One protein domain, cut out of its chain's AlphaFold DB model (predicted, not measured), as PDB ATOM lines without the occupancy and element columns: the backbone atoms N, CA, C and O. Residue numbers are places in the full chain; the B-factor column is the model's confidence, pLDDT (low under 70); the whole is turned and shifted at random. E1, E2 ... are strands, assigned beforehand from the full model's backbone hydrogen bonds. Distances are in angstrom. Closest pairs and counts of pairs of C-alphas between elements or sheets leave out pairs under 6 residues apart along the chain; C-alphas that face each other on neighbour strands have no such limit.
ATOM      1  N   GLU A  28     -48.126   9.429  16.006       58.00
ATOM      2  CA  GLU A  28     -48.339   9.262  14.544       58.00
ATOM      3  C   GLU A  28     -47.099   9.538  13.650       58.00
ATOM      4  O   GLU A  28     -47.159   9.376  12.426       58.00
ATOM      5  N   GLU A  29     -45.963   9.981  14.196       58.69
ATOM      6  CA  GLU A  29     -44.747  10.313  13.447       58.69
ATOM      7  C   GLU A  29     -43.657   9.228  13.578       58.69
ATOM      8  O   GLU A  29     -43.764   8.251  14.304       58.69
ATOM      9  N   LYS A  30     -42.577   9.338  12.800       63.72
ATOM     10  CA  LYS A  30     -41.367   8.549  13.061       63.72
ATOM     11  C   LYS A  30     -40.458   9.355  13.961       63.72
ATOM     12  O   LYS A  30     -40.004  10.431  13.559       63.72
ATOM     13  N   VAL A  31     -40.106   8.790  15.103       70.38
ATOM     14  CA  VAL A  31     -39.053   9.343  15.943       70.38
ATOM     15  C   VAL A  31     -37.697   9.086  15.287       70.38
ATOM     16  O   VAL A  31     -37.373   7.979  14.857       70.38
ATOM     17  N   GLY A  32     -36.900  10.145  15.156       67.69
ATOM     18  CA  GLY A  32     -35.517  10.026  14.701       67.69
ATOM     19  C   GLY A  32     -34.607   9.479  15.802       67.69
ATOM     20  O   GLY A  32     -34.942   9.528  16.978       67.69
ATOM     21  N   GLU A  33     -33.421   9.020  15.428       77.50
ATOM     22  CA  GLU A  33     -32.400   8.571  16.382       77.50
ATOM     23  C   GLU A  33     -31.906   9.718  17.286       77.50
ATOM     24  O   GLU A  33     -31.814  10.873  16.847       77.50
ATOM     25  N   ASN A  34     -31.460   9.389  18.503       79.06
ATOM     26  CA  ASN A  34     -30.885  10.342  19.464       79.06
ATOM     27  C   ASN A  34     -31.854  11.481  19.822       79.06
ATOM     28  O   ASN A  34     -31.521  12.672  19.662       79.06
ATOM     29  N   THR A  35     -33.053  11.109  20.266       76.50
ATOM     30  CA  THR A  35     -34.141  12.043  20.572       76.50
ATOM     31  C   THR A  35     -34.550  11.956  22.041       76.50
ATOM     32  O   THR A  35     -34.467  10.904  22.664       76.50
ATOM     33  N   PHE A  36     -34.971  13.090  22.590       77.25
ATOM     34  CA  PHE A  36     -35.531  13.205  23.932       77.25
ATOM     35  C   PHE A  36     -36.929  13.820  23.832       77.25
ATOM     36  O   PHE A  36     -37.070  14.887  23.216       77.25
ATOM     37  N   PHE A  37     -37.918  13.152  24.427       76.69
ATOM     38  CA  PHE A  37     -39.313  13.574  24.516       76.69
ATOM     39  C   PHE A  37     -39.763  13.640  25.972       76.69
ATOM     40  O   PHE A  37     -39.852  12.618  26.643       76.69
ATOM     41  N   GLY A  38     -40.115  14.843  26.413       74.81
ATOM     42  CA  GLY A  38     -40.636  15.115  27.749       74.81
ATOM     43  C   GLY A  38     -39.897  16.275  28.402       74.81
ATOM     44  O   GLY A  38     -39.492  17.215  27.702       74.81
ATOM     45  N   CYS A  39     -39.720  16.203  29.718       71.81
ATOM     46  CA  CYS A  39     -39.346  17.335  30.558       71.81
ATOM     47  C   CYS A  39     -38.076  17.073  31.383       71.81
ATOM     48  O   CYS A  39     -37.621  15.943  31.536       71.81
ATOM     49  N   THR A  40     -37.441  18.114  31.928       80.31
ATOM     50  CA  THR A  40     -36.366  17.878  32.912       80.31
ATOM     51  C   THR A  40     -36.965  17.477  34.253       80.31
ATOM     52  O   THR A  40     -36.541  16.479  34.830       80.31
ATOM     53  N   THR A  41     -37.976  18.212  34.709       80.88
ATOM     54  CA  THR A  41     -38.630  17.966  35.994       80.88
ATOM     55  C   THR A  41     -40.145  18.020  35.847       80.88
ATOM     56  O   THR A  41     -40.676  18.984  35.293       80.88
ATOM     57  N   CYS A  42     -40.819  16.997  36.359       80.75
ATOM     58  CA  CYS A  42     -42.260  16.942  36.549       80.75
ATOM     59  C   CYS A  42     -42.543  17.000  38.053       80.75
ATOM     60  O   CYS A  42     -41.890  16.300  38.824       80.75
ATOM     61  N   SER A  43     -43.461  17.865  38.469       83.94
ATOM     62  CA  SER A  43     -43.933  17.970  39.847       83.94
ATOM     63  C   SER A  43     -45.453  18.052  39.823       83.94
ATOM     64  O   SER A  43     -46.014  18.844  39.063       83.94
ATOM     65  N   ILE A  44     -46.125  17.222  40.606       81.44
ATOM     66  CA  ILE A  44     -47.585  17.183  40.664       81.44
ATOM     67  C   ILE A  44     -47.994  17.137  42.132       81.44
ATOM     68  O   ILE A  44     -47.416  16.364  42.885       81.44
ATOM     69  N   ASP A  45     -48.947  17.982  42.495       83.56
ATOM     70  CA  ASP A  45     -49.523  18.110  43.832       83.56
ATOM     71  C   ASP A  45     -51.051  17.986  43.689       83.56
ATOM     72  O   ASP A  45     -51.656  18.617  42.804       83.56
ATOM     73  N   VAL A  46     -51.659  17.074  44.446       76.19
ATOM     74  CA  VAL A  46     -53.049  16.648  44.253       76.19
ATOM     75  C   VAL A  46     -53.756  16.423  45.581       76.19
ATOM     76  O   VAL A  46     -53.294  15.642  46.401       76.19
ATOM     77  N   GLU A  47     -54.956  16.983  45.702       81.31
ATOM     78  CA  GLU A  47     -55.856  16.781  46.842       81.31
ATOM     79  C   GLU A  47     -57.238  16.327  46.317       81.31
ATOM     80  O   GLU A  47     -57.747  16.864  45.320       81.31
ATOM     81  N   ASP A  48     -57.857  15.326  46.955       78.06
ATOM     82  CA  ASP A  48     -59.255  14.914  46.707       78.06
ATOM     83  C   ASP A  48     -59.575  14.545  45.230       78.06
ATOM     84  O   ASP A  48     -60.596  14.947  44.646       78.06
ATOM     85  N   ALA A  49     -58.701  13.790  44.556       71.69
ATOM     86  CA  ALA A  49     -58.806  13.556  43.109       71.69
ATOM     87  C   ALA A  49     -58.593  12.100  42.652       71.69
ATOM     88  O   ALA A  49     -58.309  11.175  43.409       71.69
ATOM     89  N   THR A  50     -58.737  11.881  41.344       76.38
ATOM     90  CA  THR A  50     -58.243  10.662  40.692       76.38
ATOM     91  C   THR A  50     -57.274  11.055  39.587       76.38
ATOM     92  O   THR A  50     -57.644  11.804  38.679       76.38
ATOM     93  N   LEU A  51     -56.046  10.547  39.633       77.62
ATOM     94  CA  LEU A  51     -54.978  10.926  38.714       77.62
ATOM     95  C   LEU A  51     -54.376   9.689  38.027       77.62
ATOM     96  O   LEU A  51     -53.998   8.735  38.690       77.62
ATOM     97  N   GLU A  52     -54.257   9.723  36.696       82.06
ATOM     98  CA  GLU A  52     -53.383   8.829  35.919       82.06
ATOM     99  C   GLU A  52     -52.174   9.651  35.446       82.06
ATOM    100  O   GLU A  52     -52.328  10.610  34.680       82.06
ATOM    101  N   VAL A  53     -50.969   9.290  35.879       79.88
ATOM    102  CA  VAL A  53     -49.709   9.833  35.361       79.88
ATOM    103  C   VAL A  53     -49.078   8.784  34.465       79.88
ATOM    104  O   VAL A  53     -48.830   7.667  34.889       79.88
ATOM    105  N   VAL A  54     -48.795   9.131  33.214       81.12
ATOM    106  CA  VAL A  54     -48.088   8.256  32.277       81.12
ATOM    107  C   VAL A  54     -46.810   8.935  31.829       81.12
ATOM    108  O   VAL A  54     -46.841   9.933  31.105       81.12
ATOM    109  N   GLU A  55     -45.679   8.358  32.202       79.69
ATOM    110  CA  GLU A  55     -44.366   8.866  31.838       79.69
ATOM    111  C   GLU A  55     -43.782   8.088  30.670       79.69
ATOM    112  O   GLU A  55     -43.431   6.923  30.782       79.69
ATOM    113  N   GLY A  56     -43.662   8.740  29.520       75.88
ATOM    114  CA  GLY A  56     -43.173   8.122  28.299       75.88
ATOM    115  C   GLY A  56     -44.222   7.211  27.671       75.88
ATOM    116  O   GLY A  56     -44.300   6.018  27.955       75.88
ATOM    117  N   LYS A  57     -45.029   7.774  26.768       79.94
ATOM    118  CA  LYS A  57     -46.092   7.046  26.063       79.94
ATOM    119  C   LYS A  57     -45.850   7.057  24.565       79.94
ATOM    120  O   LYS A  57     -45.803   8.130  23.966       79.94
ATOM    121  N   VAL A  58     -45.807   5.889  23.939       75.50
ATOM    122  CA  VAL A  58     -45.769   5.800  22.476       75.50
ATOM    123  C   VAL A  58     -46.887   4.907  21.955       75.50
ATOM    124  O   VAL A  58     -47.254   3.894  22.551       75.50
ATOM    125  N   THR A  59     -47.518   5.351  20.872       73.44
ATOM    126  CA  THR A  59     -48.662   4.682  20.249       73.44
ATOM    127  C   THR A  59     -48.490   4.704  18.727       73.44
ATOM    128  O   THR A  59     -48.294   5.779  18.176       73.44
ATOM    129  N   GLU A  60     -48.560   3.545  18.059       62.50
ATOM    130  CA  GLU A  60     -48.572   3.375  16.581       62.50
ATOM    131  C   GLU A  60     -47.307   3.801  15.775       62.50
ATOM    132  O   GLU A  60     -47.330   3.866  14.539       62.50
ATOM    133  N   GLU A  61     -46.169   4.078  16.414       67.06
ATOM    134  CA  GLU A  61     -44.978   4.654  15.762       67.06
ATOM    135  C   GLU A  61     -43.859   3.663  15.340       67.06
ATOM    136  O   GLU A  61     -44.031   2.454  15.168       67.06
ATOM    137  N   LYS A  62     -42.690   4.213  14.995       67.56
ATOM    138  CA  LYS A  62     -41.406   3.510  15.044       67.56
ATOM    139  C   LYS A  62     -40.412   4.412  15.753       67.56
ATOM    140  O   LYS A  62     -40.010   5.428  15.168       67.56
ATOM    141  N   VAL A  63     -39.962   3.999  16.928       72.25
ATOM    142  CA  VAL A  63     -38.884   4.659  17.653       72.25
ATOM    143  C   VAL A  63     -37.535   4.385  16.984       72.25
ATOM    144  O   VAL A  63     -37.186   3.248  16.662       72.25
ATOM    145  N   GLY A  64     -36.767   5.447  16.734       69.44
ATOM    146  CA  GLY A  64     -35.364   5.345  16.329       69.44
ATOM    147  C   GLY A  64     -34.452   4.996  17.509       69.44
ATOM    148  O   GLY A  64     -34.812   5.182  18.662       69.44
ATOM    149  N   GLU A  65     -33.241   4.528  17.241       78.75
ATOM    150  CA  GLU A  65     -32.308   4.122  18.303       78.75
ATOM    151  C   GLU A  65     -31.891   5.288  19.221       78.75
ATOM    152  O   GLU A  65     -31.792   6.442  18.780       78.75
ATOM    153  N   ASN A  66     -31.529   4.971  20.468       81.69
ATOM    154  CA  ASN A  66     -31.033   5.929  21.467       81.69
ATOM    155  C   ASN A  66     -32.059   7.025  21.789       81.69
ATOM    156  O   ASN A  66     -31.784   8.219  21.621       81.69
ATOM    157  N   THR A  67     -33.253   6.623  22.212       81.31
ATOM    158  CA  THR A  67     -34.360   7.548  22.480       81.31
ATOM    159  C   THR A  67     -34.779   7.512  23.944       81.31
ATOM    160  O   THR A  67     -34.727   6.471  24.588       81.31
ATOM    161  N   PHE A  68     -35.186   8.666  24.466       82.81
ATOM    162  CA  PHE A  68     -35.697   8.827  25.822       82.81
ATOM    163  C   PHE A  68     -37.105   9.431  25.799       82.81
ATOM    164  O   PHE A  68     -37.303  10.471  25.160       82.81
ATOM    165  N   PHE A  69     -38.039   8.824  26.531       83.44
ATOM    166  CA  PHE A  69     -39.404   9.305  26.739       83.44
ATOM    167  C   PHE A  69     -39.724   9.404  28.232       83.44
ATOM    168  O   PHE A  69     -39.618   8.412  28.944       83.44
ATOM    169  N   GLY A  70     -40.159  10.578  28.684       81.94
ATOM    170  CA  GLY A  70     -40.507  10.849  30.080       81.94
ATOM    171  C   GLY A  70     -39.699  12.019  30.628       81.94
ATOM    172  O   GLY A  70     -39.397  12.956  29.880       81.94
ATOM    173  N   CYS A  71     -39.325  11.990  31.906       81.56
ATOM    174  CA  CYS A  71     -38.613  13.106  32.528       81.56
ATOM    175  C   CYS A  71     -37.296  12.693  33.195       81.56
ATOM    176  O   CYS A  71     -36.970  11.524  33.341       81.56
ATOM    177  N   THR A  72     -36.436  13.652  33.549       84.69
ATOM    178  CA  THR A  72     -35.253  13.295  34.358       84.69
ATOM    179  C   THR A  72     -35.665  13.046  35.802       84.69
ATOM    180  O   THR A  72     -35.203  12.092  36.422       84.69
ATOM    181  N   THR A  73     -36.547  13.891  36.326       86.25
ATOM    182  CA  THR A  73     -37.052  13.791  37.691       86.25
ATOM    183  C   THR A  73     -38.564  13.942  37.695       86.25
ATOM    184  O   THR A  73     -39.070  14.892  37.096       86.25
ATOM    185  N   CYS A  74     -39.248  13.053  38.402       86.00
ATOM    186  CA  CYS A  74     -40.659  13.149  38.733       86.00
ATOM    187  C   CYS A  74     -40.829  13.208  40.251       86.00
ATOM    188  O   CYS A  74     -40.124  12.513  40.983       86.00
ATOM    189  N   SER A  75     -41.721  14.080  40.705       89.12
ATOM    190  CA  SER A  75     -42.134  14.201  42.098       89.12
ATOM    191  C   SER A  75     -43.649  14.305  42.129       89.12
ATOM    192  O   SER A  75     -44.207  15.179  41.460       89.12
ATOM    193  N   ILE A  76     -44.303  13.431  42.876       85.31
ATOM    194  CA  ILE A  76     -45.756  13.399  42.995       85.31
ATOM    195  C   ILE A  76     -46.101  13.386  44.482       85.31
ATOM    196  O   ILE A  76     -45.515  12.607  45.225       85.31
ATOM    197  N   ASP A  77     -47.006  14.267  44.880       87.69
ATOM    198  CA  ASP A  77     -47.525  14.413  46.239       87.69
ATOM    199  C   ASP A  77     -49.057  14.327  46.161       87.69
ATOM    200  O   ASP A  77     -49.656  14.960  45.277       87.69
ATOM    201  N   VAL A  78     -49.669  13.459  46.968       82.69
ATOM    202  CA  VAL A  78     -51.102  13.149  46.895       82.69
ATOM    203  C   VAL A  78     -51.716  12.933  48.274       82.69
ATOM    204  O   VAL A  78     -51.308  12.031  49.000       82.69
ATOM    205  N   GLU A  79     -52.805  13.647  48.544       86.56
ATOM    206  CA  GLU A  79     -53.634  13.507  49.748       86.56
ATOM    207  C   GLU A  79     -55.078  13.119  49.358       86.56
ATOM    208  O   GLU A  79     -55.641  13.655  48.392       86.56
ATOM    209  N   ASP A  80     -55.686  12.163  50.076       83.50
ATOM    210  CA  ASP A  80     -57.112  11.790  49.953       83.50
ATOM    211  C   ASP A  80     -57.556  11.377  48.519       83.50
ATOM    212  O   ASP A  80     -58.690  11.597  48.070       83.50
ATOM    213  N   ALA A  81     -56.658  10.762  47.743       78.38
ATOM    214  CA  ALA A  81     -56.857  10.527  46.311       78.38
ATOM    215  C   ALA A  81     -56.648   9.073  45.849       78.38
ATOM    216  O   ALA A  81     -56.319   8.146  46.588       78.38
ATOM    217  N   THR A  82     -56.874   8.843  44.557       82.12
ATOM    218  CA  THR A  82     -56.448   7.614  43.872       82.12
ATOM    219  C   THR A  82     -55.476   7.963  42.752       82.12
ATOM    220  O   THR A  82     -55.820   8.756  41.872       82.12
ATOM    221  N   LEU A  83     -54.293   7.353  42.757       82.69
ATOM    222  CA  LEU A  83     -53.226   7.594  41.792       82.69
ATOM    223  C   LEU A  83     -52.844   6.299  41.053       82.69
ATOM    224  O   LEU A  83     -52.517   5.298  41.679       82.69
ATOM    225  N   GLU A  84     -52.837   6.336  39.720       86.88
ATOM    226  CA  GLU A  84     -52.160   5.350  38.863       86.88
ATOM    227  C   GLU A  84     -50.938   6.027  38.227       86.88
ATOM    228  O   GLU A  84     -51.083   6.991  37.472       86.88
ATOM    229  N   VAL A  85     -49.731   5.535  38.504       84.06
ATOM    230  CA  VAL A  85     -48.496   5.955  37.827       84.06
ATOM    231  C   VAL A  85     -48.070   4.854  36.871       84.06
ATOM    232  O   VAL A  85     -47.851   3.723  37.280       84.06
ATOM    233  N   VAL A  86     -47.914   5.173  35.590       84.94
ATOM    234  CA  VAL A  86     -47.400   4.257  34.572       84.94
ATOM    235  C   VAL A  86     -46.095   4.805  34.020       84.94
ATOM    236  O   VAL A  86     -46.091   5.728  33.201       84.94
ATOM    237  N   GLU A  87     -44.985   4.205  34.421       82.38
ATOM    238  CA  GLU A  87     -43.659   4.546  33.923       82.38
ATOM    239  C   GLU A  87     -43.356   3.725  32.672       82.38
ATOM    240  O   GLU A  87     -42.903   2.585  32.701       82.38
ATOM    241  N   GLY A  88     -43.646   4.318  31.526       80.06
ATOM    242  CA  GLY A  88     -43.410   3.731  30.226       80.06
ATOM    243  C   GLY A  88     -44.586   2.910  29.720       80.06
ATOM    244  O   GLY A  88     -44.926   1.840  30.225       80.06
ATOM    245  N   LYS A  89     -45.208   3.401  28.651       82.38
ATOM    246  CA  LYS A  89     -46.352   2.755  28.007       82.38
ATOM    247  C   LYS A  89     -46.151   2.706  26.505       82.38
ATOM    248  O   LYS A  89     -46.089   3.750  25.859       82.38
ATOM    249  N   VAL A  90     -46.130   1.502  25.945       77.38
ATOM    250  CA  VAL A  90     -46.033   1.313  24.496       77.38
ATOM    251  C   VAL A  90     -47.189   0.470  23.983       77.38
ATOM    252  O   VAL A  90     -47.614  -0.514  24.594       77.38
ATOM    253  N   THR A  91     -47.775   0.919  22.876       75.81
ATOM    254  CA  THR A  91     -48.938   0.288  22.251       75.81
ATOM    255  C   THR A  91     -48.750   0.235  20.735       75.81
ATOM    256  O   THR A  91     -48.569   1.274  20.100       75.81
ATOM    257  N   GLU A  92     -48.816  -0.973  20.163       64.69
ATOM    258  CA  GLU A  92     -48.795  -1.244  18.710       64.69
ATOM    259  C   GLU A  92     -47.542  -0.741  17.945       64.69
ATOM    260  O   GLU A  92     -47.639  -0.235  16.822       64.69
ATOM    261  N   GLU A  93     -46.340  -0.874  18.514       66.00
ATOM    262  CA  GLU A  93     -45.118  -0.239  17.992       66.00
ATOM    263  C   GLU A  93     -43.984  -1.170  17.473       66.00
ATOM    264  O   GLU A  93     -44.080  -2.399  17.369       66.00
ATOM    265  N   LYS A  94     -42.884  -0.553  17.026       68.44
ATOM    266  CA  LYS A  94     -41.552  -1.158  17.041       68.44
ATOM    267  C   LYS A  94     -40.597  -0.182  17.694       68.44
ATOM    268  O   LYS A  94     -40.160   0.766  17.030       68.44
ATOM    269  N   VAL A  95     -40.224  -0.473  18.924       72.00
ATOM    270  CA  VAL A  95     -39.189   0.272  19.627       72.00
ATOM    271  C   VAL A  95     -37.801  -0.042  19.049       72.00
ATOM    272  O   VAL A  95     -37.455  -1.192  18.769       72.00
ATOM    273  N   GLY A  96     -37.008   1.005  18.806       70.38
ATOM    274  CA  GLY A  96     -35.609   0.893  18.392       70.38
ATOM    275  C   GLY A  96     -34.696   0.473  19.547       70.38
ATOM    276  O   GLY A  96     -35.099   0.458  20.705       70.38
ATOM    277  N   GLU A  97     -33.443   0.145  19.247       79.44
ATOM    278  CA  GLU A  97     -32.484  -0.266  20.279       79.44
ATOM    279  C   GLU A  97     -32.093   0.898  21.207       79.44
ATOM    280  O   GLU A  97     -32.008   2.053  20.772       79.44
ATOM    281  N   ASN A  98     -31.749   0.585  22.460       84.19
ATOM    282  CA  ASN A  98     -31.298   1.559  23.466       84.19
ATOM    283  C   ASN A  98     -32.355   2.638  23.746       84.19
ATOM    284  O   ASN A  98     -32.091   3.835  23.600       84.19
ATOM    285  N   THR A  99     -33.564   2.214  24.105       85.31
ATOM    286  CA  THR A  99     -34.681   3.123  24.381       85.31
ATOM    287  C   THR A  99     -35.019   3.132  25.867       85.31
ATOM    288  O   THR A  99     -34.982   2.095  26.523       85.31
ATOM    289  N   PHE A 100     -35.343   4.308  26.393       86.44
ATOM    290  CA  PHE A 100     -35.733   4.513  27.781       86.44
ATOM    291  C   PHE A 100     -37.129   5.137  27.858       86.44
ATOM    292  O   PHE A 100     -37.383   6.145  27.193       86.44
ATOM    293  N   PHE A 101     -37.990   4.571  28.699       86.56
ATOM    294  CA  PHE A 101     -39.322   5.071  29.019       86.56
ATOM    295  C   PHE A 101     -39.492   5.196  30.538       86.56
ATOM    296  O   PHE A 101     -39.302   4.213  31.244       86.56
ATOM    297  N   GLY A 102     -39.868   6.382  31.018       86.81
ATOM    298  CA  GLY A 102     -40.081   6.667  32.442       86.81
ATOM    299  C   GLY A 102     -39.194   7.807  32.936       86.81
ATOM    300  O   GLY A 102     -38.970   8.783  32.206       86.81
ATOM    301  N   CYS A 103     -38.622   7.667  34.133       86.88
ATOM    302  CA  CYS A 103     -37.826   8.717  34.764       86.88
ATOM    303  C   CYS A 103     -36.423   8.278  35.199       86.88
ATOM    304  O   CYS A 103     -36.145   7.124  35.486       86.88
ATOM    305  N   THR A 104     -35.471   9.207  35.312       87.81
ATOM    306  CA  THR A 104     -34.217   8.843  36.011       87.81
ATOM    307  C   THR A 104     -34.470   8.714  37.510       87.81
ATOM    308  O   THR A 104     -33.947   7.806  38.155       87.81
ATOM    309  N   THR A 105     -35.271   9.613  38.072       89.88
ATOM    310  CA  THR A 105     -35.632   9.602  39.486       89.88
ATOM    311  C   THR A 105     -37.116   9.877  39.640       89.88
ATOM    312  O   THR A 105     -37.587  10.874  39.100       89.88
ATOM    313  N   CYS A 106     -37.809   9.039  40.399       89.19
ATOM    314  CA  CYS A 106     -39.196   9.224  40.794       89.19
ATOM    315  C   CYS A 106     -39.285   9.264  42.323       89.19
ATOM    316  O   CYS A 106     -38.584   8.520  43.014       89.19
ATOM    317  N   SER A 107     -40.086  10.190  42.836       91.94
ATOM    318  CA  SER A 107     -40.421  10.315  44.249       91.94
ATOM    319  C   SER A 107     -41.927  10.467  44.349       91.94
ATOM    320  O   SER A 107     -42.486  11.340  43.681       91.94
ATOM    321  N   ILE A 108     -42.563   9.629  45.152       88.50
ATOM    322  CA  ILE A 108     -44.007   9.627  45.341       88.50
ATOM    323  C   ILE A 108     -44.279   9.646  46.844       88.50
ATOM    324  O   ILE A 108     -43.687   8.846  47.564       88.50
ATOM    325  N   ASP A 109     -45.123  10.570  47.283       90.44
ATOM    326  CA  ASP A 109     -45.571  10.738  48.668       90.44
ATOM    327  C   ASP A 109     -47.104  10.700  48.681       90.44
ATOM    328  O   ASP A 109     -47.728  11.353  47.838       90.44
ATOM    329  N   ILE A 110     -47.692   9.850  49.527       84.88
ATOM    330  CA  ILE A 110     -49.119   9.507  49.513       84.88
ATOM    331  C   ILE A 110     -49.667   9.411  50.941       84.88
ATOM    332  O   ILE A 110     -49.221   8.561  51.711       84.88
ATOM    333  N   GLU A 111     -50.732  10.156  51.232       88.69
ATOM    334  CA  GLU A 111     -51.479  10.096  52.500       88.69
ATOM    335  C   GLU A 111     -52.968   9.779  52.239       88.69
ATOM    336  O   GLU A 111     -53.574  10.314  51.304       88.69
ATOM    337  N   ASP A 112     -53.559   8.874  53.034       85.62
ATOM    338  CA  ASP A 112     -55.003   8.545  53.027       85.62
ATOM    339  C   ASP A 112     -55.566   8.115  51.642       85.62
ATOM    340  O   ASP A 112     -56.733   8.316  51.286       85.62
ATOM    341  N   ALA A 113     -54.729   7.480  50.822       80.94
ATOM    342  CA  ALA A 113     -54.984   7.292  49.394       80.94
ATOM    343  C   ALA A 113     -54.787   5.850  48.888       80.94
ATOM    344  O   ALA A 113     -54.517   4.891  49.611       80.94
ATOM    345  N   THR A 114     -55.004   5.647  47.589       84.19
ATOM    346  CA  THR A 114     -54.669   4.392  46.898       84.19
ATOM    347  C   THR A 114     -53.724   4.676  45.742       84.19
ATOM    348  O   THR A 114     -54.042   5.500  44.885       84.19
ATOM    349  N   LEU A 115     -52.599   3.966  45.695       83.62
ATOM    350  CA  LEU A 115     -51.558   4.093  44.681       83.62
ATOM    351  C   LEU A 115     -51.370   2.769  43.922       83.62
ATOM    352  O   LEU A 115     -51.073   1.743  44.524       83.62
ATOM    353  N   GLU A 116     -51.483   2.807  42.593       88.19
ATOM    354  CA  GLU A 116     -50.985   1.764  41.685       88.19
ATOM    355  C   GLU A 116     -49.775   2.314  40.914       88.19
ATOM    356  O   GLU A 116     -49.898   3.285  40.168       88.19
ATOM    357  N   VAL A 117     -48.604   1.694  41.060       84.94
ATOM    358  CA  VAL A 117     -47.411   1.998  40.254       84.94
ATOM    359  C   VAL A 117     -47.185   0.871  39.260       84.94
ATOM    360  O   VAL A 117     -47.057  -0.285  39.642       84.94
ATOM    361  N   VAL A 118     -47.091   1.196  37.975       85.88
ATOM    362  CA  VAL A 118     -46.802   0.261  36.890       85.88
ATOM    363  C   VAL A 118     -45.517   0.692  36.195       85.88
ATOM    364  O   VAL A 118     -45.535   1.605  35.372       85.88
ATOM    365  N   GLU A 119     -44.407   0.005  36.455       81.44
ATOM    366  CA  GLU A 119     -43.076   0.393  35.949       81.44
ATOM    367  C   GLU A 119     -42.818  -0.026  34.487       81.44
ATOM    368  O   GLU A 119     -41.704   0.031  33.972       81.44
ATOM    369  N   GLY A 120     -43.868  -0.449  33.788       81.31
ATOM    370  CA  GLY A 120     -43.851  -0.592  32.345       81.31
ATOM    371  C   GLY A 120     -45.025  -1.390  31.814       81.31
ATOM    372  O   GLY A 120     -45.395  -2.450  32.327       81.31
ATOM    373  N   LYS A 121     -45.629  -0.886  30.741       82.75
ATOM    374  CA  LYS A 121     -46.800  -1.494  30.112       82.75
ATOM    375  C   LYS A 121     -46.612  -1.596  28.610       82.75
ATOM    376  O   LYS A 121     -46.601  -0.581  27.916       82.75
ATOM    377  N   VAL A 122     -46.555  -2.824  28.105       76.50
ATOM    378  CA  VAL A 122     -46.424  -3.092  26.669       76.50
ATOM    379  C   VAL A 122     -47.589  -3.934  26.171       76.50
ATOM    380  O   VAL A 122     -48.003  -4.917  26.793       76.50
ATOM    381  N   THR A 123     -48.189  -3.498  25.066       73.94
ATOM    382  CA  THR A 123     -49.350  -4.146  24.448       73.94
ATOM    383  C   THR A 123     -49.148  -4.239  22.932       73.94
ATOM    384  O   THR A 123     -49.023  -3.211  22.266       73.94
ATOM    385  N   GLU A 124     -49.133  -5.471  22.405       62.34
ATOM    386  CA  GLU A 124     -49.066  -5.812  20.969       62.34
ATOM    387  C   GLU A 124     -47.815  -5.313  20.204       62.34
ATOM    388  O   GLU A 124     -47.922  -4.654  19.168       62.34
ATOM    389  N   GLU A 125     -46.602  -5.633  20.667       63.75
ATOM    390  CA  GLU A 125     -45.376  -4.970  20.185       63.75
ATOM    391  C   GLU A 125     -44.203  -5.866  19.711       63.75
ATOM    392  O   GLU A 125     -44.247  -7.106  19.654       63.75
ATOM    393  N   LYS A 126     -43.136  -5.196  19.252       67.12
ATOM    394  CA  LYS A 126     -41.777  -5.744  19.228       67.12
ATOM    395  C   LYS A 126     -40.840  -4.728  19.855       67.12
ATOM    396  O   LYS A 126     -40.302  -3.883  19.133       67.12
ATOM    397  N   VAL A 127     -40.585  -4.888  21.141       71.19
ATOM    398  CA  VAL A 127     -39.563  -4.107  21.832       71.19
ATOM    399  C   VAL A 127     -38.167  -4.425  21.270       71.19
ATOM    400  O   VAL A 127     -37.811  -5.586  21.048       71.19
ATOM    401  N   GLY A 128     -37.383  -3.384  20.983       69.81
ATOM    402  CA  GLY A 128     -35.989  -3.496  20.542       69.81
ATOM    403  C   GLY A 128     -35.053  -3.975  21.655       69.81
ATOM    404  O   GLY A 128     -35.435  -4.070  22.818       69.81
ATOM    405  N   GLU A 129     -33.801  -4.278  21.312       78.25
ATOM    406  CA  GLU A 129     -32.804  -4.683  22.313       78.25
ATOM    407  C   GLU A 129     -32.403  -3.509  23.225       78.25
ATOM    408  O   GLU A 129     -32.333  -2.358  22.781       78.25
ATOM    409  N   ASN A 130     -32.051  -3.808  24.479       83.75
ATOM    410  CA  ASN A 130     -31.599  -2.820  25.470       83.75
ATOM    411  C   ASN A 130     -32.654  -1.735  25.746       83.75
ATOM    412  O   ASN A 130     -32.366  -0.539  25.663       83.75
ATOM    413  N   THR A 131     -33.884  -2.154  26.034       85.00
ATOM    414  CA  THR A 131     -34.983  -1.237  26.365       85.00
ATOM    415  C   THR A 131     -35.216  -1.206  27.870       85.00
ATOM    416  O   THR A 131     -35.150  -2.239  28.532       85.00
ATOM    417  N   PHE A 132     -35.485  -0.022  28.408       87.06
ATOM    418  CA  PHE A 132     -35.752   0.195  29.823       87.06
ATOM    419  C   PHE A 132     -37.113   0.868  30.004       87.06
ATOM    420  O   PHE A 132     -37.371   1.897  29.379       87.06
ATOM    421  N   PHE A 133     -37.939   0.294  30.870       87.06
ATOM    422  CA  PHE A 133     -39.192   0.841  31.371       87.06
ATOM    423  C   PHE A 133     -39.076   0.997  32.888       87.06
ATOM    424  O   PHE A 133     -38.587   0.077  33.547       87.06
ATOM    425  N   GLY A 134     -39.481   2.153  33.409       87.50
ATOM    426  CA  GLY A 134     -39.491   2.439  34.840       87.50
ATOM    427  C   GLY A 134     -38.536   3.561  35.230       87.50
ATOM    428  O   GLY A 134     -38.316   4.516  34.468       87.50
ATOM    429  N   CYS A 135     -37.881   3.395  36.382       87.19
ATOM    430  CA  CYS A 135     -37.006   4.405  36.957       87.19
ATOM    431  C   CYS A 135     -35.591   3.927  37.275       87.19
ATOM    432  O   CYS A 135     -35.337   2.807  37.698       87.19
ATOM    433  N   THR A 136     -34.582   4.795  37.159       87.94
ATOM    434  CA  THR A 136     -33.273   4.410  37.734       87.94
ATOM    435  C   THR A 136     -33.355   4.376  39.259       87.94
ATOM    436  O   THR A 136     -32.798   3.486  39.903       87.94
ATOM    437  N   THR A 137     -34.049   5.340  39.852       89.94
ATOM    438  CA  THR A 137     -34.271   5.403  41.294       89.94
ATOM    439  C   THR A 137     -35.715   5.767  41.576       89.94
ATOM    440  O   THR A 137     -36.180   6.776  41.055       89.94
ATOM    441  N   CYS A 138     -36.382   4.985  42.415       89.12
ATOM    442  CA  CYS A 138     -37.721   5.272  42.906       89.12
ATOM    443  C   CYS A 138     -37.718   5.332  44.437       89.12
ATOM    444  O   CYS A 138     -37.011   4.566  45.100       89.12
ATOM    445  N   SER A 139     -38.461   6.289  44.979       92.12
ATOM    446  CA  SER A 139     -38.749   6.425  46.401       92.12
ATOM    447  C   SER A 139     -40.249   6.596  46.549       92.12
ATOM    448  O   SER A 139     -40.813   7.482  45.908       92.12
ATOM    449  N   ILE A 140     -40.873   5.757  47.361       88.50
ATOM    450  CA  ILE A 140     -42.309   5.783  47.616       88.50
ATOM    451  C   ILE A 140     -42.501   5.855  49.129       88.50
ATOM    452  O   ILE A 140     -41.930   5.029  49.842       88.50
ATOM    453  N   ASP A 141     -43.249   6.847  49.589       90.31
ATOM    454  CA  ASP A 141     -43.682   7.021  50.976       90.31
ATOM    455  C   ASP A 141     -45.214   6.968  51.008       90.31
ATOM    456  O   ASP A 141     -45.866   7.523  50.117       90.31
ATOM    457  N   VAL A 142     -45.776   6.191  51.935       85.56
ATOM    458  CA  VAL A 142     -47.205   5.854  51.967       85.56
ATOM    459  C   VAL A 142     -47.690   5.737  53.410       85.56
ATOM    460  O   VAL A 142     -47.291   4.812  54.117       85.56
ATOM    461  N   GLU A 143     -48.630   6.595  53.800       88.19
ATOM    462  CA  GLU A 143     -49.290   6.593  55.115       88.19
ATOM    463  C   GLU A 143     -50.805   6.344  54.962       88.19
ATOM    464  O   GLU A 143     -51.450   6.892  54.066       88.19
ATOM    465  N   ASP A 144     -51.375   5.469  55.804       85.38
ATOM    466  CA  ASP A 144     -52.826   5.186  55.889       85.38
ATOM    467  C   ASP A 144     -53.495   4.768  54.549       85.38
ATOM    468  O   ASP A 144     -54.696   4.917  54.309       85.38
ATOM    469  N   ALA A 145     -52.708   4.171  53.654       81.94
ATOM    470  CA  ALA A 145     -53.058   3.986  52.249       81.94
ATOM    471  C   ALA A 145     -52.970   2.527  51.751       81.94
ATOM    472  O   ALA A 145     -52.702   1.566  52.475       81.94
ATOM    473  N   THR A 146     -53.268   2.312  50.470       83.06
ATOM    474  CA  THR A 146     -53.033   1.027  49.786       83.06
ATOM    475  C   THR A 146     -52.088   1.230  48.611       83.06
ATOM    476  O   THR A 146     -52.359   2.069  47.757       83.06
ATOM    477  N   LEU A 147     -51.018   0.437  48.544       83.38
ATOM    478  CA  LEU A 147     -50.008   0.466  47.491       83.38
ATOM    479  C   LEU A 147     -49.984  -0.865  46.721       83.38
ATOM    480  O   LEU A 147     -49.681  -1.911  47.294       83.38
ATOM    481  N   GLU A 148     -50.243  -0.817  45.413       87.69
ATOM    482  CA  GLU A 148     -49.941  -1.892  44.460       87.69
ATOM    483  C   GLU A 148     -48.761  -1.470  43.571       87.69
ATOM    484  O   GLU A 148     -48.834  -0.471  42.857       87.69
ATOM    485  N   VAL A 149     -47.675  -2.243  43.568       83.62
ATOM    486  CA  VAL A 149     -46.549  -2.053  42.639       83.62
ATOM    487  C   VAL A 149     -46.520  -3.201  41.640       83.62
ATOM    488  O   VAL A 149     -46.398  -4.362  42.018       83.62
ATOM    489  N   VAL A 150     -46.598  -2.886  40.352       84.50
ATOM    490  CA  VAL A 150     -46.514  -3.826  39.234       84.50
ATOM    491  C   VAL A 150     -45.281  -3.490  38.402       84.50
ATOM    492  O   VAL A 150     -45.303  -2.570  37.587       84.50
ATOM    493  N   GLU A 151     -44.208  -4.262  38.547       79.81
ATOM    494  CA  GLU A 151     -42.928  -3.914  37.906       79.81
ATOM    495  C   GLU A 151     -43.006  -4.046  36.376       79.81
ATOM    496  O   GLU A 151     -42.368  -3.291  35.652       79.81
ATOM    497  N   GLY A 152     -43.861  -4.929  35.839       79.56
ATOM    498  CA  GLY A 152     -44.198  -4.866  34.418       79.56
ATOM    499  C   GLY A 152     -45.417  -5.665  33.968       79.56
ATOM    500  O   GLY A 152     -45.764  -6.731  34.487       79.56
ATOM    501  N   LYS A 153     -46.078  -5.141  32.935       81.00
ATOM    502  CA  LYS A 153     -47.275  -5.721  32.324       81.00
ATOM    503  C   LYS A 153     -47.093  -5.871  30.819       81.00
ATOM    504  O   LYS A 153     -47.049  -4.882  30.090       81.00
ATOM    505  N   VAL A 154     -47.061  -7.118  30.351       73.69
ATOM    506  CA  VAL A 154     -46.825  -7.451  28.937       73.69
ATOM    507  C   VAL A 154     -47.977  -8.292  28.397       73.69
ATOM    508  O   VAL A 154     -48.283  -9.382  28.893       73.69
ATOM    509  N   THR A 155     -48.642  -7.775  27.366       70.50
ATOM    510  CA  THR A 155     -49.792  -8.433  26.733       70.50
ATOM    511  C   THR A 155     -49.516  -8.630  25.242       70.50
ATOM    512  O   THR A 155     -49.402  -7.654  24.507       70.50
ATOM    513  N   GLU A 156     -49.410  -9.902  24.833       58.88
ATOM    514  CA  GLU A 156     -49.151 -10.379  23.462       58.88
ATOM    515  C   GLU A 156     -47.863  -9.831  22.817       58.88
ATOM    516  O   GLU A 156     -47.909  -8.856  22.067       58.88
ATOM    517  N   GLU A 157     -46.694 -10.459  23.054       60.53
ATOM    518  CA  GLU A 157     -45.449  -9.833  22.572       60.53
ATOM    519  C   GLU A 157     -44.210 -10.693  22.268       60.53
ATOM    520  O   GLU A 157     -44.061 -11.854  22.673       60.53
ATOM    521  N   LYS A 158     -43.294 -10.049  21.520       63.66
ATOM    522  CA  LYS A 158     -41.877 -10.404  21.379       63.66
ATOM    523  C   LYS A 158     -41.018  -9.288  21.973       63.66
ATOM    524  O   LYS A 158     -40.570  -8.413  21.231       63.66
ATOM    525  N   VAL A 159     -40.741  -9.391  23.262       69.44
ATOM    526  CA  VAL A 159     -39.793  -8.513  23.946       69.44
ATOM    527  C   VAL A 159     -38.376  -8.801  23.432       69.44
ATOM    528  O   VAL A 159     -37.997  -9.964  23.265       69.44
ATOM    529  N   GLY A 160     -37.612  -7.758  23.113       67.12
ATOM    530  CA  GLY A 160     -36.217  -7.865  22.684       67.12
ATOM    531  C   GLY A 160     -35.292  -8.369  23.795       67.12
ATOM    532  O   GLY A 160     -35.680  -8.474  24.958       67.12
ATOM    533  N   GLU A 161     -34.049  -8.698  23.447       74.81
ATOM    534  CA  GLU A 161     -33.048  -9.070  24.454       74.81
ATOM    535  C   GLU A 161     -32.668  -7.866  25.336       74.81
ATOM    536  O   GLU A 161     -32.663  -6.722  24.876       74.81
ATOM    537  N   ASN A 162     -32.296  -8.128  26.593       81.25
ATOM    538  CA  ASN A 162     -31.879  -7.107  27.567       81.25
ATOM    539  C   ASN A 162     -32.954  -6.033  27.823       81.25
ATOM    540  O   ASN A 162     -32.653  -4.838  27.815       81.25
ATOM    541  N   THR A 163     -34.203  -6.452  28.018       82.31
ATOM    542  CA  THR A 163     -35.285  -5.534  28.391       82.31
ATOM    543  C   THR A 163     -35.444  -5.489  29.906       82.31
ATOM    544  O   THR A 163     -35.435  -6.524  30.567       82.31
ATOM    545  N   PHE A 164     -35.581  -4.297  30.465       85.62
ATOM    546  CA  PHE A 164     -35.738  -4.089  31.895       85.62
ATOM    547  C   PHE A 164     -37.054  -3.375  32.170       85.62
ATOM    548  O   PHE A 164     -37.345  -2.363  31.538       85.62
ATOM    549  N   PHE A 165     -37.811  -3.916  33.109       86.12
ATOM    550  CA  PHE A 165     -39.038  -3.367  33.651       86.12
ATOM    551  C   PHE A 165     -38.819  -3.197  35.146       86.12
ATOM    552  O   PHE A 165     -38.601  -4.183  35.852       86.12
ATOM    553  N   GLY A 166     -38.797  -1.957  35.604       86.00
ATOM    554  CA  GLY A 166     -38.805  -1.667  37.020       86.00
ATOM    555  C   GLY A 166     -37.834  -0.587  37.450       86.00
ATOM    556  O   GLY A 166     -37.548   0.350  36.697       86.00
ATOM    557  N   CYS A 167     -37.233  -0.771  38.629       84.88
ATOM    558  CA  CYS A 167     -36.247   0.159  39.163       84.88
ATOM    559  C   CYS A 167     -34.823  -0.375  39.305       84.88
ATOM    560  O   CYS A 167     -34.573  -1.488  39.751       84.88
ATOM    561  N   THR A 168     -33.791   0.434  39.046       85.88
ATOM    562  CA  THR A 168     -32.446  -0.011  39.483       85.88
ATOM    563  C   THR A 168     -32.374  -0.029  41.010       85.88
ATOM    564  O   THR A 168     -31.947  -1.018  41.612       85.88
ATOM    565  N   THR A 169     -32.842   1.041  41.641       87.56
ATOM    566  CA  THR A 169     -32.938   1.151  43.092       87.56
ATOM    567  C   THR A 169     -34.324   1.630  43.478       87.56
ATOM    568  O   THR A 169     -34.781   2.631  42.942       87.56
ATOM    569  N   CYS A 170     -34.958   0.944  44.420       85.94
ATOM    570  CA  CYS A 170     -36.245   1.338  44.967       85.94
ATOM    571  C   CYS A 170     -36.181   1.361  46.500       85.94
ATOM    572  O   CYS A 170     -35.519   0.518  47.118       85.94
ATOM    573  N   SER A 171     -36.819   2.365  47.092       89.81
ATOM    574  CA  SER A 171     -37.076   2.462  48.524       89.81
ATOM    575  C   SER A 171     -38.564   2.685  48.720       89.81
ATOM    576  O   SER A 171     -39.111   3.603  48.120       89.81
ATOM    577  N   ILE A 172     -39.189   1.859  49.547       85.81
ATOM    578  CA  ILE A 172     -40.603   1.977  49.885       85.81
ATOM    579  C   ILE A 172     -40.698   2.066  51.407       85.81
ATOM    580  O   ILE A 172     -40.173   1.184  52.089       85.81
ATOM    581  N   ASP A 173     -41.313   3.127  51.909       87.81
ATOM    582  CA  ASP A 173     -41.729   3.264  53.305       87.81
ATOM    583  C   ASP A 173     -43.259   3.209  53.356       87.81
ATOM    584  O   ASP A 173     -43.927   3.752  52.474       87.81
ATOM    585  N   VAL A 174     -43.802   2.440  54.298       82.00
ATOM    586  CA  VAL A 174     -45.238   2.155  54.387       82.00
ATOM    587  C   VAL A 174     -45.657   2.117  55.855       82.00
ATOM    588  O   VAL A 174     -45.272   1.188  56.573       82.00
ATOM    589  N   GLU A 175     -46.493   3.064  56.281       85.81
ATOM    590  CA  GLU A 175     -47.074   3.148  57.630       85.81
ATOM    591  C   GLU A 175     -48.600   2.942  57.582       85.81
ATOM    592  O   GLU A 175     -49.286   3.500  56.729       85.81
ATOM    593  N   ASP A 176     -49.134   2.076  58.455       82.12
ATOM    594  CA  ASP A 176     -50.581   1.798  58.614       82.12
ATOM    595  C   ASP A 176     -51.340   1.411  57.312       82.12
ATOM    596  O   ASP A 176     -52.568   1.448  57.212       82.12
ATOM    597  N   ALA A 177     -50.603   0.928  56.312       79.38
ATOM    598  CA  ALA A 177     -51.081   0.697  54.952       79.38
ATOM    599  C   ALA A 177     -51.152  -0.792  54.534       79.38
ATOM    600  O   ALA A 177     -50.823  -1.727  55.271       79.38
ATOM    601  N   THR A 178     -51.624  -1.051  53.313       80.38
ATOM    602  CA  THR A 178     -51.563  -2.381  52.673       80.38
ATOM    603  C   THR A 178     -50.637  -2.343  51.463       80.38
ATOM    604  O   THR A 178     -50.788  -1.463  50.622       80.38
ATOM    605  N   LEU A 179     -49.712  -3.304  51.356       80.25
ATOM    606  CA  LEU A 179     -48.738  -3.393  50.262       80.25
ATOM    607  C   LEU A 179     -48.891  -4.705  49.476       80.25
ATOM    608  O   LEU A 179     -48.705  -5.788  50.038       80.25
ATOM    609  N   GLU A 180     -49.137  -4.594  48.167       84.31
ATOM    610  CA  GLU A 180     -49.057  -5.682  47.185       84.31
ATOM    611  C   GLU A 180     -47.942  -5.380  46.169       84.31
ATOM    612  O   GLU A 180     -47.926  -4.327  45.531       84.31
ATOM    613  N   VAL A 181     -47.003  -6.315  45.985       78.94
ATOM    614  CA  VAL A 181     -45.945  -6.204  44.965       78.94
ATOM    615  C   VAL A 181     -46.065  -7.359  43.981       78.94
ATOM    616  O   VAL A 181     -45.898  -8.530  44.332       78.94
ATOM    617  N   VAL A 182     -46.320  -7.027  42.720       80.12
ATOM    618  CA  VAL A 182     -46.451  -7.970  41.615       80.12
ATOM    619  C   VAL A 182     -45.267  -7.817  40.667       80.12
ATOM    620  O   VAL A 182     -45.215  -6.884  39.870       80.12
ATOM    621  N   GLU A 183     -44.358  -8.796  40.689       71.00
ATOM    622  CA  GLU A 183     -43.163  -8.785  39.828       71.00
ATOM    623  C   GLU A 183     -43.531  -8.663  38.341       71.00
ATOM    624  O   GLU A 183     -42.945  -7.891  37.598       71.00
ATOM    625  N   SER A 184     -44.521  -9.414  37.853       75.25
ATOM    626  CA  SER A 184     -44.981  -9.236  36.471       75.25
ATOM    627  C   SER A 184     -46.364  -9.817  36.202       75.25
ATOM    628  O   SER A 184     -46.782 -10.822  36.783       75.25
ATOM    629  N   LYS A 185     -47.079  -9.205  35.251       76.50
ATOM    630  CA  LYS A 185     -48.333  -9.720  34.679       76.50
ATOM    631  C   LYS A 185     -48.130  -9.961  33.175       76.50
ATOM    632  O   LYS A 185     -48.258  -9.037  32.371       76.50
ATOM    633  N   VAL A 186     -47.831 -11.209  32.792       70.62
ATOM    634  CA  VAL A 186     -47.575 -11.619  31.396       70.62
ATOM    635  C   VAL A 186     -48.639 -12.595  30.903       70.62
ATOM    636  O   VAL A 186     -48.864 -13.632  31.527       70.62
ATOM    637  N   THR A 187     -49.283 -12.291  29.768       64.81
ATOM    638  CA  THR A 187     -50.455 -13.077  29.323       64.81
ATOM    639  C   THR A 187     -50.223 -13.977  28.102       64.81
ATOM    640  O   THR A 187     -50.915 -14.978  28.001       64.81
ATOM    641  N   GLU A 188     -49.232 -13.749  27.232       55.81
ATOM    642  CA  GLU A 188     -48.871 -14.650  26.109       55.81
ATOM    643  C   GLU A 188     -47.517 -14.199  25.511       55.81
ATOM    644  O   GLU A 188     -47.409 -13.040  25.114       55.81
ATOM    645  N   GLU A 189     -46.472 -15.051  25.458       61.06
ATOM    646  CA  GLU A 189     -45.099 -14.524  25.286       61.06
ATOM    647  C   GLU A 189     -44.114 -15.307  24.391       61.06
ATOM    648  O   GLU A 189     -44.051 -16.543  24.368       61.06
ATOM    649  N   LYS A 190     -43.250 -14.534  23.716       59.38
ATOM    650  CA  LYS A 190     -41.864 -14.889  23.385       59.38
ATOM    651  C   LYS A 190     -40.923 -13.822  23.955       59.38
ATOM    652  O   LYS A 190     -40.544 -12.910  23.226       59.38
ATOM    653  N   VAL A 191     -40.532 -13.976  25.216       66.25
ATOM    654  CA  VAL A 191     -39.505 -13.140  25.852       66.25
ATOM    655  C   VAL A 191     -38.171 -13.325  25.135       66.25
ATOM    656  O   VAL A 191     -37.781 -14.462  24.840       66.25
ATOM    657  N   GLY A 192     -37.451 -12.235  24.897       64.31
ATOM    658  CA  GLY A 192     -36.024 -12.274  24.605       64.31
ATOM    659  C   GLY A 192     -35.219 -12.752  25.816       64.31
ATOM    660  O   GLY A 192     -35.687 -12.737  26.957       64.31
ATOM    661  N   GLU A 193     -33.985 -13.190  25.583       66.94
ATOM    662  CA  GLU A 193     -33.060 -13.494  26.677       66.94
ATOM    663  C   GLU A 193     -32.760 -12.221  27.498       66.94
ATOM    664  O   GLU A 193     -32.757 -11.110  26.968       66.94
ATOM    665  N   ASN A 194     -32.501 -12.376  28.800       74.56
ATOM    666  CA  ASN A 194     -32.186 -11.277  29.729       74.56
ATOM    667  C   ASN A 194     -33.282 -10.208  29.875       74.56
ATOM    668  O   ASN A 194     -32.967  -9.032  30.043       74.56
ATOM    669  N   THR A 195     -34.554 -10.601  29.828       77.00
ATOM    670  CA  THR A 195     -35.627  -9.715  30.295       77.00
ATOM    671  C   THR A 195     -35.752  -9.808  31.810       77.00
ATOM    672  O   THR A 195     -35.752 -10.911  32.362       77.00
ATOM    673  N   PHE A 196     -35.821  -8.659  32.471       81.94
ATOM    674  CA  PHE A 196     -35.905  -8.538  33.918       81.94
ATOM    675  C   PHE A 196     -37.111  -7.685  34.294       81.94
ATOM    676  O   PHE A 196     -37.303  -6.616  33.722       81.94
ATOM    677  N   PHE A 197     -37.881  -8.182  35.252       83.31
ATOM    678  CA  PHE A 197     -38.915  -7.448  35.962       83.31
ATOM    679  C   PHE A 197     -38.455  -7.397  37.407       83.31
ATOM    680  O   PHE A 197     -38.073  -8.451  37.935       83.31
ATOM    681  N   GLY A 198     -38.332  -6.210  37.978       83.25
ATOM    682  CA  GLY A 198     -37.677  -6.132  39.266       83.25
ATOM    683  C   GLY A 198     -37.121  -4.786  39.639       83.25
ATOM    684  O   GLY A 198     -36.799  -3.936  38.804       83.25
ATOM    685  N   CYS A 199     -36.748  -4.747  40.909       80.88
ATOM    686  CA  CYS A 199     -35.697  -3.880  41.383       80.88
ATOM    687  C   CYS A 199     -34.347  -4.596  41.511       80.88
ATOM    688  O   CYS A 199     -34.262  -5.712  42.027       80.88
ATOM    689  N   THR A 200     -33.243  -3.952  41.110       83.44
ATOM    690  CA  THR A 200     -31.904  -4.533  41.380       83.44
ATOM    691  C   THR A 200     -31.564  -4.460  42.869       83.44
ATOM    692  O   THR A 200     -30.944  -5.369  43.427       83.44
ATOM    693  N   THR A 201     -31.970  -3.374  43.520       84.44
ATOM    694  CA  THR A 201     -31.851  -3.181  44.965       84.44
ATOM    695  C   THR A 201     -33.136  -2.568  45.504       84.44
ATOM    696  O   THR A 201     -33.475  -1.464  45.090       84.44
ATOM    697  N   CYS A 202     -33.787  -3.252  46.446       79.50
ATOM    698  CA  CYS A 202     -34.951  -2.750  47.178       79.50
ATOM    699  C   CYS A 202     -34.657  -2.625  48.674       79.50
ATOM    700  O   CYS A 202     -34.070  -3.541  49.261       79.50
ATOM    701  N   SER A 203     -35.122  -1.538  49.284       86.12
ATOM    702  CA  SER A 203     -35.425  -1.458  50.715       86.12
ATOM    703  C   SER A 203     -36.918  -1.236  50.886       86.12
ATOM    704  O   SER A 203     -37.483  -0.375  50.224       86.12
ATOM    705  N   ILE A 204     -37.540  -2.037  51.743       82.44
ATOM    706  CA  ILE A 204     -38.943  -1.876  52.109       82.44
ATOM    707  C   ILE A 204     -38.971  -1.829  53.629       82.44
ATOM    708  O   ILE A 204     -38.599  -2.819  54.270       82.44
ATOM    709  N   ASP A 205     -39.356  -0.682  54.165       84.31
ATOM    710  CA  ASP A 205     -39.665  -0.495  55.573       84.31
ATOM    711  C   ASP A 205     -41.197  -0.457  55.701       84.31
ATOM    712  O   ASP A 205     -41.896   0.111  54.869       84.31
ATOM    713  N   VAL A 206     -41.724  -1.233  56.651       78.31
ATOM    714  CA  VAL A 206     -43.165  -1.454  56.824       78.31
ATOM    715  C   VAL A 206     -43.461  -1.370  58.313       78.31
ATOM    716  O   VAL A 206     -43.066  -2.266  59.073       78.31
ATOM    717  N   GLU A 207     -44.142  -0.311  58.730       80.75
ATOM    718  CA  GLU A 207     -44.602  -0.102  60.100       80.75
ATOM    719  C   GLU A 207     -46.126  -0.265  60.155       80.75
ATOM    720  O   GLU A 207     -46.861   0.300  59.360       80.75
ATOM    721  N   ASP A 208     -46.602  -1.150  61.036       76.38
ATOM    722  CA  ASP A 208     -48.031  -1.440  61.257       76.38
ATOM    723  C   ASP A 208     -48.892  -1.794  60.009       76.38
ATOM    724  O   ASP A 208     -50.103  -1.977  60.104       76.38
ATOM    725  N   ALA A 209     -48.251  -2.079  58.871       71.50
ATOM    726  CA  ALA A 209     -48.890  -2.416  57.599       71.50
ATOM    727  C   ALA A 209     -49.082  -3.931  57.341       71.50
ATOM    728  O   ALA A 209     -48.408  -4.804  57.910       71.50
ATOM    729  N   THR A 210     -50.009  -4.268  56.437       74.31
ATOM    730  CA  THR A 210     -50.250  -5.645  55.966       74.31
ATOM    731  C   THR A 210     -49.634  -5.901  54.589       74.31
ATOM    732  O   THR A 210     -49.943  -5.205  53.629       74.31
ATOM    733  N   LEU A 211     -48.793  -6.937  54.490       71.44
ATOM    734  CA  LEU A 211     -48.215  -7.443  53.236       71.44
ATOM    735  C   LEU A 211     -49.077  -8.590  52.685       71.44
ATOM    736  O   LEU A 211     -49.286  -9.573  53.410       71.44
ATOM    737  N   GLU A 212     -49.534  -8.484  51.434       60.41
ATOM    738  CA  GLU A 212     -50.303  -9.535  50.734       60.41
ATOM    739  C   GLU A 212     -49.488 -10.316  49.688       60.41
ATOM    740  O   GLU A 212     -48.594  -9.736  49.034       60.41
TER     741      GLU A 212
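This is residues 28 to 212 of the 212 residues of an uncharacterized protein of Clostridium perfringens (UniProt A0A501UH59). The chain is wound in stacked turns, a flattened solenoid: turn after turn goes out along a long bent strand in one wall and comes back through the other wall. The two walls are parallel sheets face to face, a sandwich, E1 E3 E5 E8 E11 E13 in one and E2 E4 E6 E7 E9 E10 E12 in the other, and the loops between turns stack at one end. The printed part has 185 residues, 121 of them in 13 named strands, E1 to E13 in order, with no named helix; the class is all strand. It is compact, with a radius of gyration of the C-alphas of 15.9 A, and only just elongated, spanning 46 by 30 by 24 A.

One sheet runs E1, residues 35 to 47, E3, 67 to 79, E5, 99 to 111, E8, 131 to 143, E11, 164 to 175, and E13, 196 to 207; E1 and E13 are its edge strands. N 37 and O 68 of E1 and E3 are 2.8 A apart, within hydrogen-bond range, as are N 170 and O 201 of E11 and E13, 2.9 A. The other sheet, branched, holds E2, residues 50 to 59, E4, 82 to 91, E6, 114 to 118, E7, 121 to 125, E9, 146 to 150, E10, 153 to 157, and E12, 178 to 182. E2 lies on one side of E4, with N 53 and O 84 at 2.8 A; E6 and E7 lie on the other side, with N 83 and O 114 at 2.8 A and N 90 and O 121 at 2.9 A. E9 is the parallel neighbour of E6 and of E12, and E10 that of E7, with N 117 and O 148, N 147 and O 178, and N 122 and O 153 at 2.8, 2.8 and 2.9 A. Between the sheets, the closest C-alphas of E2 and E3 are those of Gly 56 and Gly 70, 4.2 A apart.

E1 begins at C-alpha 35, (-34.141, 12.043, 20.572), measures 34.4 A and bends by 50 degrees at residue 41. E2 measures 23.4 A and bends by 81 degrees at residue 56. E3, E5 and E8 measure 33.9, 33.5 and 33.1 A, and E4 24.0 A. E6 runs on into E7 at 40 degrees, and E9 into E10 at 30 degrees. E11 measures 29.0 A; E13 measures 28.8 A and ends at C-alpha 207, (-44.602, -0.102, 60.100).

The C-alphas farthest apart, of Lys 30 and Asp 208, are 49.7 A apart. The printed part has no cut, and the link E12 to E13, 13 residues, is long. Mean pLDDT of the printed part is 79.2; 28 residues are under 70, among them 187 to 193.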